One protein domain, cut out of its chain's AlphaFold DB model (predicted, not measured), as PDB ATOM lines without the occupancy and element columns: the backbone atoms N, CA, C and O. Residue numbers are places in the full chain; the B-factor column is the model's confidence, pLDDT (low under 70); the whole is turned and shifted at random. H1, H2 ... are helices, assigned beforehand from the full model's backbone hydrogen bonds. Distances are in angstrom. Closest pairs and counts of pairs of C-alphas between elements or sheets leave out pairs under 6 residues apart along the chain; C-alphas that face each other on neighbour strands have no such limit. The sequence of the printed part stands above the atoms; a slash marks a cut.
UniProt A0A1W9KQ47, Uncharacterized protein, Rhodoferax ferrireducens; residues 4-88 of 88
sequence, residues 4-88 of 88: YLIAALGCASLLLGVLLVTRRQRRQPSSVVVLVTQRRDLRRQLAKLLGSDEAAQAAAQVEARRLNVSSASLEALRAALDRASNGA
ATOM      1  N   TYR A   4      70.313  58.154  19.337       57.72
ATOM      2  CA  TYR A   4      68.959  58.167  18.773       57.72
ATOM      3  C   TYR A   4      68.560  56.847  18.088       57.72
ATOM      4  O   TYR A   4      67.387  56.480  18.096       57.72
ATOM      5  N   LEU A   5      69.524  56.096  17.537       56.91
ATOM      6  CA  LEU A   5      69.255  54.830  16.840       56.91
ATOM      7  C   LEU A   5      68.840  53.705  17.804       56.91
ATOM      8  O   LEU A   5      68.007  52.870  17.459       56.91
ATOM      9  N   ILE A   6      69.359  53.719  19.036       59.50
ATOM     10  CA  ILE A   6      69.029  52.728  20.074       59.50
ATOM     11  C   ILE A   6      67.620  52.987  20.628       59.50
ATOM     12  O   ILE A   6      66.846  52.050  20.834       59.50
ATOM     13  N   ALA A   7      67.246  54.260  20.790       57.28
ATOM     14  CA  ALA A   7      65.904  54.646  21.222       57.28
ATOM     15  C   ALA A   7      64.819  54.240  20.205       57.28
ATOM     16  O   ALA A   7      63.744  53.785  20.598       57.28
ATOM     17  N   ALA A   8      65.107  54.337  18.901       58.88
ATOM     18  CA  ALA A   8      64.170  53.944  17.845       58.88
ATOM     19  C   ALA A   8      63.880  52.428  17.835       58.88
ATOM     20  O   ALA A   8      62.725  52.019  17.702       58.88
ATOM     21  N   LEU A   9      64.909  51.597  18.047       59.56
ATOM     22  CA  LEU A   9      64.786  50.133  18.103       59.56
ATOM     23  C   LEU A   9      63.991  49.645  19.329       59.56
ATOM     24  O   LEU A   9      63.166  48.733  19.215       59.56
ATOM     25  N   GLY A  10      64.171  50.288  20.486       60.59
ATOM     26  CA  GLY A  10      63.382  49.988  21.687       60.59
ATOM     27  C   GLY A  10      61.909  50.395  21.549       60.59
ATOM     28  O   GLY A  10      61.012  49.656  21.957       60.59
ATOM     29  N   CYS A  11      61.645  51.539  20.911       59.75
ATOM     30  CA  CYS A  11      60.295  52.087  20.770       59.75
ATOM     31  C   CYS A  11      59.421  51.262  19.804       59.75
ATOM     32  O   CYS A  11      58.250  51.000  20.088       59.75
ATOM     33  N   ALA A  12      60.002  50.766  18.705       62.56
ATOM     34  CA  ALA A  12      59.298  49.908  17.748       62.56
ATOM     35  C   ALA A  12      58.796  48.594  18.385       62.56
ATOM     36  O   ALA A  12      57.681  48.150  18.109       62.56
ATOM     37  N   SER A  13      59.586  48.012  19.290       62.66
ATOM     38  CA  SER A  13      59.252  46.763  19.987       62.66
ATOM     39  C   SER A  13      58.077  46.934  20.960       62.66
ATOM     40  O   SER A  13      57.188  46.082  21.029       62.66
ATOM     41  N   LEU A  14      58.027  48.068  21.668       64.25
ATOM     42  CA  LEU A  14      56.932  48.399  22.585       64.25
ATOM     43  C   LEU A  14      55.612  48.621  21.839       64.25
ATOM     44  O   LEU A  14      54.578  48.089  22.245       64.25
ATOM     45  N   LEU A  15      55.647  49.344  20.716       68.06
ATOM     46  CA  LEU A  15      54.460  49.572  19.889       68.06
ATOM     47  C   LEU A  15      53.892  48.260  19.341       68.06
ATOM     48  O   LEU A  15      52.678  48.057  19.376       68.06
ATOM     49  N   LEU A  16      54.754  47.345  18.896       69.06
ATOM     50  CA  LEU A  16      54.335  46.049  18.364       69.06
ATOM     51  C   LEU A  16      53.698  45.165  19.453       69.06
ATOM     52  O   LEU A  16      52.665  44.536  19.212       69.06
ATOM     53  N   GLY A  17      54.235  45.198  20.677       69.00
ATOM     54  CA  GLY A  17      53.640  44.545  21.847       69.00
ATOM     55  C   GLY A  17      52.248  45.085  22.195       69.00
ATOM     56  O   GLY A  17      51.300  44.311  22.347       69.00
ATOM     57  N   VAL A  18      52.084  46.412  22.245       70.56
ATOM     58  CA  VAL A  18      50.789  47.065  22.528       70.56
ATOM     59  C   VAL A  18      49.751  46.735  21.450       70.56
ATOM     60  O   VAL A  18      48.589  46.450  21.758       70.56
ATOM     61  N   LEU A  19      50.155  46.705  20.180       70.25
ATOM     62  CA  LEU A  19      49.266  46.404  19.056       70.25
ATOM     63  C   LEU A  19      48.797  44.937  19.067       70.25
ATOM     64  O   LEU A  19      47.638  44.642  18.762       70.25
ATOM     65  N   LEU A  20      49.659  44.008  19.491       65.56
ATOM     66  CA  LEU A  20      49.292  42.602  19.678       65.56
ATOM     67  C   LEU A  20      48.356  42.393  20.882       65.56
ATOM     68  O   LEU A  20      47.373  41.659  20.763       65.56
ATOM     69  N   VAL A  21      48.600  43.068  22.012       62.09
ATOM     70  CA  VAL A  21      47.744  42.979  23.212       62.09
ATOM     71  C   VAL A  21      46.348  43.545  22.940       62.09
ATOM     72  O   VAL A  21      45.345  42.894  23.241       62.09
ATOM     73  N   THR A  22      46.265  44.709  22.293       60.34
ATOM     74  CA  THR A  22      44.985  45.350  21.940       60.34
ATOM     75  C   THR A  22      44.184  44.537  20.918       60.34
ATOM     76  O   THR A  22      42.961  44.420  21.043       60.34
ATOM     77  N   ARG A  23      44.842  43.885  19.945       59.44
ATOM     78  CA  ARG A  23      44.175  42.942  19.027       59.44
ATOM     79  C   ARG A  23      43.666  41.687  19.734       59.44
ATOM     80  O   ARG A  23      42.599  41.189  19.373       59.44
ATOM     81  N   ARG A  24      44.392  41.181  20.737       54.94
ATOM     82  CA  ARG A  24      43.978  40.000  21.510       54.94
ATOM     83  C   ARG A  24      42.782  40.307  22.415       54.94
ATOM     84  O   ARG A  24      41.861  39.498  22.475       54.94
ATOM     85  N   GLN A  25      42.737  41.497  23.020       52.81
ATOM     86  CA  GLN A  25      41.587  41.954  23.811       52.81
ATOM     87  C   GLN A  25      40.320  42.147  22.967       52.81
ATOM     88  O   GLN A  25      39.245  41.747  23.399       52.81
ATOM     89  N   ARG A  26      40.422  42.674  21.737       53.88
ATOM     90  CA  ARG A  26      39.249  42.847  20.853       53.88
ATOM     91  C   ARG A  26      38.606  41.542  20.372       53.88
ATOM     92  O   ARG A  26      37.485  41.580  19.876       53.88
ATOM     93  N   ARG A  27      39.301  40.405  20.475       55.38
ATOM     94  CA  ARG A  27      38.774  39.088  20.069       55.38
ATOM     95  C   ARG A  27      38.184  38.276  21.213       55.38
ATOM     96  O   ARG A  27      37.588  37.240  20.937       55.38
ATOM     97  N   GLN A  28      38.329  38.709  22.463       53.72
ATOM     98  CA  GLN A  28      37.609  38.063  23.550       53.72
ATOM     99  C   GLN A  28      36.206  38.671  23.622       53.72
ATOM    100  O   GLN A  28      36.086  39.851  23.962       53.72
ATOM    101  N   PRO A  29      35.137  37.915  23.298       58.00
ATOM    102  CA  PRO A  29      33.803  38.339  23.687       58.00
ATOM    103  C   PRO A  29      33.844  38.567  25.195       58.00
ATOM    104  O   PRO A  29      34.390  37.740  25.933       58.00
ATOM    105  N   SER A  30      33.347  39.717  25.648       63.59
ATOM    106  CA  SER A  30      33.340  40.022  27.075       63.59
ATOM    107  C   SER A  30      32.688  38.851  27.811       63.59
ATOM    108  O   SER A  30      31.663  38.321  27.377       63.59
ATOM    109  N   SER A  31      33.303  38.407  28.906       64.81
ATOM    110  CA  SER A  31      32.814  37.287  29.725       64.81
ATOM    111  C   SER A  31      31.323  37.425  30.066       64.81
ATOM    112  O   SER A  31      30.593  36.441  30.127       64.81
ATOM    113  N   VAL A  32      30.847  38.666  30.177       69.00
ATOM    114  CA  VAL A  32      29.441  39.036  30.354       69.00
ATOM    115  C   VAL A  32      28.554  38.589  29.184       69.00
ATOM    116  O   VAL A  32      27.493  38.015  29.416       69.00
ATOM    117  N   VAL A  33      28.966  38.804  27.931       75.44
ATOM    118  CA  VAL A  33      28.193  38.377  26.749       75.44
ATOM    119  C   VAL A  33      28.078  36.855  26.710       75.44
ATOM    120  O   VAL A  33      26.993  36.329  26.458       75.44
ATOM    121  N   VAL A  34      29.153  36.135  27.043       76.00
ATOM    122  CA  VAL A  34      29.130  34.667  27.123       76.00
ATOM    123  C   VAL A  34      28.119  34.198  28.177       76.00
ATOM    124  O   VAL A  34      27.257  33.378  27.872       76.00
ATOM    125  N   LEU A  35      28.128  34.783  29.376       76.75
ATOM    126  CA  LEU A  35      27.172  34.433  30.435       76.75
ATOM    127  C   LEU A  35      25.716  34.737  30.051       76.75
ATOM    128  O   LEU A  35      24.821  33.931  30.307       76.75
ATOM    129  N   VAL A  36      25.457  35.878  29.404       80.06
ATOM    130  CA  VAL A  36      24.105  36.255  28.960       80.06
ATOM    131  C   VAL A  36      23.599  35.314  27.867       80.06
ATOM    132  O   VAL A  36      22.442  34.890  27.914       80.06
ATOM    133  N   THR A  37      24.453  34.958  26.903       83.31
ATOM    134  CA  THR A  37      24.088  34.009  25.838       83.31
ATOM    135  C   THR A  37      23.788  32.624  26.402       83.31
ATOM    136  O   THR A  37      22.722  32.089  26.112       83.31
ATOM    137  N   GLN A  38      24.635  32.101  27.295       81.19
ATOM    138  CA  GLN A  38      24.399  30.825  27.980       81.19
ATOM    139  C   GLN A  38      23.092  30.832  28.774       81.19
ATOM    140  O   GLN A  38      22.301  29.895  28.693       81.19
ATOM    141  N   ARG A  39      22.822  31.918  29.503       83.19
ATOM    142  CA  ARG A  39      21.588  32.059  30.275       83.19
ATOM    143  C   ARG A  39      20.353  32.037  29.378       83.19
ATOM    144  O   ARG A  39      19.361  31.400  29.718       83.19
ATOM    145  N   ARG A  40      20.401  32.741  28.245       83.75
ATOM    146  CA  ARG A  40      19.301  32.773  27.275       83.75
ATOM    147  C   ARG A  40      19.070  31.399  26.651       83.75
ATOM    148  O   ARG A  40      17.918  31.027  26.443       83.75
ATOM    149  N   ASP A  41      20.142  30.668  26.378       87.12
ATOM    150  CA  ASP A  41      20.064  29.355  25.750       87.12
ATOM    151  C   ASP A  41      19.477  28.304  26.699       87.12
ATOM    152  O   ASP A  41      18.511  27.633  26.341       87.12
ATOM    153  N   LEU A  42      19.939  28.265  27.956       84.75
ATOM    154  CA  LEU A  42      19.350  27.408  28.993       84.75
ATOM    155  C   LEU A  42      17.859  27.688  29.176       84.75
ATOM    156  O   LEU A  42      17.060  26.760  29.225       84.75
ATOM    157  N   ARG A  43      17.462  28.964  29.213       84.38
ATOM    158  CA  ARG A  43      16.053  29.350  29.371       84.38
ATOM    159  C   ARG A  43      15.190  28.861  28.208       84.38
ATOM    160  O   ARG A  43      14.103  28.349  28.443       84.38
ATOM    161  N   ARG A  44      15.694  28.967  26.972       86.56
ATOM    162  CA  ARG A  44      15.013  28.458  25.771       86.56
ATOM    163  C   ARG A  44      14.864  26.943  25.791       86.56
ATOM    164  O   ARG A  44      13.809  26.445  25.417       86.56
ATOM    165  N   GLN A  45      15.897  26.216  26.209       85.75
ATOM    166  CA  GLN A  45      15.829  24.757  26.312       85.75
ATOM    167  C   GLN A  45      14.795  24.330  27.361       85.75
ATOM    168  O   GLN A  45      13.972  23.460  27.096       85.75
ATOM    169  N   LEU A  46      14.771  25.011  28.505       83.56
ATOM    170  CA  LEU A  46      13.806  24.774  29.579       83.56
ATOM    171  C   LEU A  46      12.369  25.092  29.144       83.56
ATOM    172  O   LEU A  46      11.460  24.303  29.385       83.56
ATOM    173  N   ALA A  47      12.168  26.209  28.441       86.88
ATOM    174  CA  ALA A  47      10.873  26.580  27.876       86.88
ATOM    175  C   ALA A  47      10.410  25.597  26.795       86.88
ATOM    176  O   ALA A  47       9.227  25.279  26.720       86.88
ATOM    177  N   LYS A  48      11.337  25.065  25.989       88.88
ATOM    178  CA  LYS A  48      11.042  24.026  24.998       88.88
ATOM    179  C   LYS A  48      10.598  22.717  25.656       88.88
ATOM    180  O   LYS A  48       9.696  22.076  25.131       88.88
ATOM    181  N   LEU A  49      11.210  22.334  26.778       85.50
ATOM    182  CA  LEU A  49      10.841  21.128  27.529       85.50
ATOM    183  C   LEU A  49       9.493  21.277  28.244       85.50
ATOM    184  O   LEU A  49       8.670  20.373  28.189       85.50
ATOM    185  N   LEU A  50       9.250  22.420  28.889       85.75
ATOM    186  CA  LEU A  50       8.028  22.660  29.668       85.75
ATOM    187  C   LEU A  50       6.872  23.253  28.848       85.75
ATOM    188  O   LEU A  50       5.791  23.489  29.382       85.75
ATOM    189  N   GLY A  51       7.097  23.547  27.567       85.06
ATOM    190  CA  GLY A  51       6.095  24.093  26.647       85.06
ATOM    191  C   GLY A  51       5.751  25.573  26.849       85.06
ATOM    192  O   GLY A  51       4.999  26.126  26.052       85.06
ATOM    193  N   SER A  52       6.292  26.242  27.874       86.06
ATOM    194  CA  SER A  52       6.094  27.679  28.090       86.06
ATOM    195  C   SER A  52       7.264  28.343  28.819       86.06
ATOM    196  O   SER A  52       7.911  27.750  29.688       86.06
ATOM    197  N   ASP A  53       7.509  29.615  28.488       82.06
ATOM    198  CA  ASP A  53       8.511  30.449  29.166       82.06
ATOM    199  C   ASP A  53       8.146  30.703  30.641       82.06
ATOM    200  O   ASP A  53       9.029  30.789  31.499       82.06
ATOM    201  N   GLU A  54       6.851  30.777  30.958       84.50
ATOM    202  CA  GLU A  54       6.357  30.972  32.324       84.50
ATOM    203  C   GLU A  54       6.642  29.755  33.209       84.50
ATOM    204  O   GLU A  54       7.184  29.910  34.308       84.50
ATOM    205  N   ALA A  55       6.373  28.540  32.713       82.56
ATOM    206  CA  ALA A  55       6.695  27.307  33.429       82.56
ATOM    207  C   ALA A  55       8.208  27.159  33.642       82.56
ATOM    208  O   ALA A  55       8.647  26.793  34.733       82.56
ATOM    209  N   ALA A  56       9.017  27.524  32.643       82.38
ATOM    210  CA  ALA A  56      10.471  27.538  32.772       82.38
ATOM    211  C   ALA A  56      10.967  28.497  33.853       82.38
ATOM    212  O   ALA A  56      11.866  28.172  34.633       82.38
ATOM    213  N   GLN A  57      10.363  29.678  33.935       84.00
ATOM    214  CA  GLN A  57      10.715  30.672  34.934       84.00
ATOM    215  C   GLN A  57      10.248  30.269  36.338       84.00
ATOM    216  O   GLN A  57      10.984  30.494  37.301       84.00
ATOM    217  N   ALA A  58       9.082  29.636  36.464       86.44
ATOM    218  CA  ALA A  58       8.603  29.071  37.721       86.44
ATOM    219  C   ALA A  58       9.515  27.933  38.213       86.44
ATOM    220  O   ALA A  58       9.938  27.943  39.370       86.44
ATOM    221  N   ALA A  59       9.906  27.008  37.330       85.31
ATOM    222  CA  ALA A  59      10.833  25.923  37.655       85.31
ATOM    223  C   ALA A  59      12.200  26.455  38.119       85.31
ATOM    224  O   ALA A  59      12.710  26.044  39.163       85.31
ATOM    225  N   ALA A  60      12.751  27.445  37.408       85.31
ATOM    226  CA  ALA A  60      14.001  28.098  37.791       85.31
ATOM    227  C   ALA A  60      13.902  28.818  39.147       85.31
ATOM    228  O   ALA A  60      14.851  28.798  39.925       85.31
ATOM    229  N   GLN A  61      12.761  29.438  39.471       86.62
ATOM    230  CA  GLN A  61      12.545  30.057  40.785       86.62
ATOM    231  C   GLN A  61      12.493  29.029  41.916       86.62
ATOM    232  O   GLN A  61      13.038  29.280  42.991       86.62
ATOM    233  N   VAL A  62      11.850  27.882  41.687       88.56
ATOM    234  CA  VAL A  62      11.795  26.798  42.672       88.56
ATOM    235  C   VAL A  62      13.199  26.273  42.966       88.56
ATOM    236  O   VAL A  62      13.541  26.095  44.133       88.56
ATOM    237  N   GLU A  63      14.030  26.079  41.941       86.81
ATOM    238  CA  GLU A  63      15.415  25.631  42.140       86.81
ATOM    239  C   GLU A  63      16.309  26.694  42.757       86.81
ATOM    240  O   GLU A  63      17.111  26.397  43.637       86.81
ATOM    241  N   ALA A  64      16.127  27.954  42.377       88.00
ATOM    242  CA  ALA A  64      16.851  29.061  42.978       88.00
ATOM    243  C   ALA A  64      16.622  29.152  44.488       88.00
ATOM    244  O   ALA A  64      17.573  29.317  45.249       88.00
ATOM    245  N   ARG A  65      15.370  28.966  44.930       88.44
ATOM    246  CA  ARG A  65      15.034  28.903  46.359       88.44
ATOM    247  C   ARG A  65      15.689  27.711  47.054       88.44
ATOM    248  O   ARG A  65      16.137  27.861  48.181       88.44
ATOM    249  N   ARG A  66      15.763  26.547  46.402       86.12
ATOM    250  CA  ARG A  66      16.402  25.346  46.975       86.12
ATOM    251  C   ARG A  66      17.910  25.506  47.127       86.12
ATOM    252  O   ARG A  66      18.474  25.064  48.120       86.12
ATOM    253  N   LEU A  67      18.539  26.146  46.150       86.81
ATOM    254  CA  LEU A  67      19.982  26.354  46.102       86.81
ATOM    255  C   LEU A  67      20.429  27.644  46.817       86.81
ATOM    256  O   LEU A  67      21.624  27.901  46.892       86.81
ATOM    257  N   ASN A  68      19.501  28.450  47.353       87.62
ATOM    258  CA  ASN A  68      19.769  29.784  47.921       87.62
ATOM    259  C   ASN A  68      20.535  30.720  46.968       87.62
ATOM    260  O   ASN A  68      21.332  31.559  47.385       87.62
ATOM    261  N   VAL A  69      20.265  30.599  45.671       87.25
ATOM    262  CA  VAL A  69      20.860  31.434  44.621       87.25
ATOM    263  C   VAL A  69      19.794  32.296  43.959       87.25
ATOM    264  O   VAL A  69      18.592  32.112  44.139       87.25
ATOM    265  N   SER A  70      20.222  33.259  43.143       82.56
ATOM    266  CA  SER A  70      19.288  34.034  42.328       82.56
ATOM    267  C   SER A  70      18.566  33.137  41.313       82.56
ATOM    268  O   SER A  70      19.186  32.280  40.686       82.56
ATOM    269  N   SER A  71      17.286  33.408  41.044       72.19
ATOM    270  CA  SER A  71      16.535  32.811  39.919       72.19
ATOM    271  C   SER A  71      17.119  33.157  38.550       72.19
ATOM    272  O   SER A  71      16.812  32.524  37.543       72.19
ATOM    273  N   ALA A  72      17.990  34.163  38.517       73.25
ATOM    274  CA  ALA A  72      18.784  34.538  37.369       73.25
ATOM    275  C   ALA A  72      20.079  33.734  37.203       73.25
ATOM    276  O   ALA A  72      20.735  33.878  36.170       73.25
ATOM    277  N   SER A  73      20.471  32.951  38.207       79.31
ATOM    278  CA  SER A  73      21.728  32.212  38.185       79.31
ATOM    279  C   SER A  73      21.690  31.082  37.157       79.31
ATOM    280  O   SER A  73      20.647  30.477  36.889       79.31
ATOM    281  N   LEU A  74      22.855  30.799  36.572       80.12
ATOM    282  CA  LEU A  74      23.025  29.664  35.668       80.12
ATOM    283  C   LEU A  74      22.800  28.337  36.399       80.12
ATOM    284  O   LEU A  74      22.245  27.420  35.808       80.12
ATOM    285  N   GLU A  75      23.178  28.252  37.674       82.38
ATOM    286  CA  GLU A  75      23.001  27.055  38.500       82.38
ATOM    287  C   GLU A  75      21.528  26.709  38.698       82.38
ATOM    288  O   GLU A  75      21.139  25.573  38.444       82.38
ATOM    289  N   ALA A  76      20.684  27.687  39.046       83.62
ATOM    290  CA  ALA A  76      19.247  27.453  39.181       83.62
ATOM    291  C   ALA A  76      18.601  27.016  37.860       83.62
ATOM    292  O   ALA A  76      17.769  26.112  37.847       83.62
ATOM    293  N   LEU A  77      18.994  27.636  36.740       82.06
ATOM    294  CA  LEU A  77      18.499  27.260  35.412       82.06
ATOM    295  C   LEU A  77      18.962  25.862  35.001       82.06
ATOM    296  O   LEU A  77      18.188  25.117  34.412       82.06
ATOM    297  N   ARG A  78      20.205  25.494  35.319       86.06
ATOM    298  CA  ARG A  78      20.758  24.179  34.993       86.06
ATOM    299  C   ARG A  78      20.133  23.078  35.841       86.06
ATOM    300  O   ARG A  78      19.705  22.082  35.280       86.06
ATOM    301  N   ALA A  79      19.975  23.303  37.143       86.56
ATOM    302  CA  ALA A  79      19.264  22.380  38.026       86.56
ATOM    303  C   ALA A  79      17.806  22.183  37.584       86.56
ATOM    304  O   ALA A  79      17.320  21.057  37.536       86.56
ATOM    305  N   ALA A  80      17.121  23.263  37.192       84.25
ATOM    306  CA  ALA A  80      15.746  23.179  36.709       84.25
ATOM    307  C   ALA A  80      15.650  22.418  35.379       84.25
ATOM    308  O   ALA A  80      14.702  21.660  35.183       84.25
ATOM    309  N   LEU A  81      16.635  22.585  34.493       85.88
ATOM    310  CA  LEU A  81      16.728  21.831  33.247       85.88
ATOM    311  C   LEU A  81      16.976  20.345  33.522       85.88
ATOM    312  O   LEU A  81      16.241  19.519  32.995       85.88
ATOM    313  N   ASP A  82      17.944  20.015  34.379       87.19
ATOM    314  CA  ASP A  82      18.271  18.635  34.751       87.19
ATOM    315  C   ASP A  82      17.087  17.937  35.426       87.19
ATOM    316  O   ASP A  82      16.860  16.745  35.224       87.19
ATOM    317  N   ARG A  83      16.291  18.662  36.220       83.69
ATOM    318  CA  ARG A  83      15.094  18.082  36.835       83.69
ATOM    319  C   ARG A  83      13.949  17.912  35.840       83.69
ATOM    320  O   ARG A  83      13.213  16.936  35.940       83.69
ATOM    321  N   ALA A  84      13.797  18.836  34.895       83.38
ATOM    322  CA  ALA A  84      12.799  18.735  33.835       83.38
ATOM    323  C   ALA A  84      13.145  17.643  32.809       83.38
ATOM    324  O   ALA A  84      12.236  17.028  32.270       83.38
ATOM    325  N   SER A  85      14.430  17.384  32.548       83.94
ATOM    326  CA  SER A  85      14.876  16.338  31.620       83.94
ATOM    327  C   SER A  85      14.912  14.940  32.242       83.94
ATOM    328  O   SER A  85      14.672  13.976  31.529       83.94
ATOM    329  N   ASN A  86      15.195  14.818  33.545       82.00
ATOM    330  CA  ASN A  86      15.193  13.531  34.256       82.00
ATOM    331  C   ASN A  86      13.830  13.162  34.868       82.00
ATOM    332  O   ASN A  86      13.648  12.031  35.313       82.00
ATOM    333  N   GLY A  87      12.912  14.126  34.986       63.91
ATOM    334  CA  GLY A  87      11.581  13.947  35.574       63.91
ATOM    335  C   GLY A  87      10.430  13.891  34.564       63.91
ATOM    336  O   GLY A  87       9.284  13.786  34.998       63.91
ATOM    337  N   ALA A  88      10.725  14.000  33.265       48.38
ATOM    338  CA  ALA A  88       9.795  13.796  32.151       48.38
ATOM    339  C   ALA A  88      10.043  12.427  31.507       48.38
ATOM    340  O   ALA A  88       9.051  11.813  31.057       48.38
TER     341      ALA A  88
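Overview. This is residues 4 to 88 of the 88 residues of an uncharacterized protein of Rhodoferax ferrireducens (UniProt A0A1W9KQ47). A long, thin helical arm, H1, sticks out from a small compact head in which H2 and H4 lie side by side, while H3 makes a corner with the end of H2, its residues 53 to 57 meeting residues 43 to 50, and packs on residues 75 to 80 of H4. Residues 4 to 34 stand free and make the length; they take in H1 and the first residues of H2, 31 to 34. The printed part has 85 residues with four named helices, in the order H1, H2, H3, H4, no named strand, and the class all helix. The whole is extended, with a radius of gyration of the C-alphas of 22.8 A and spans of 74 by 25 by 20 A.

Arrangement. Start at H1, residues 4 to 26, which touches no helix. Past a tight link comes H2, residues 31 to 50; H1 and H2 are apart. With its residues 43 to 50 alone, H2 touches residues 53 to 57 of H3, residues 53 to 67; look at the closest C-alphas, Ala 47 and Asp 53, 4.7 A apart. Their tilt is steep at 67 degrees, only just short of perpendicular, and they run opposite ways. H4, residues 74 to 86, touches H2 at a shallow tilt of 26 degrees, the same way, closest at the C-alphas of Leu 46 and Leu 81, 5.5 A. With residues 75 to 80 alone, H4 touches H3, only just about perpendicular at 70.4 degrees; their closest C-alphas, Ala 64 and Ala 76, are 4.8 A apart. Every O i to N i+4 pair is within hydrogen-bond range in H2, H3 and H4, and 18 of 19 in H1.

Along the chain. Find C-alpha 4 at (68.959, 58.167, 18.773); from there H1 runs 33.5 A to C-alpha 26. H2 begins at C-alpha 31, (32.814, 37.287, 29.725), and runs 28.8 A. H3 is 20.9 A long, and H4, 18.0 A, ends at C-alpha 86, (15.193, 13.531, 34.256).

Size, cuts and confidence. The C-alphas farthest apart, Tyr 4 and Ala 88, are 75.2 A apart. Without the free stretch, 54 residues span 25 by 23 by 18 A. The printed part has no cut and no long link. Its mean pLDDT is 75.5; look for values under 70 at residues 4 to 17, 20 to 32 and 87 to 88.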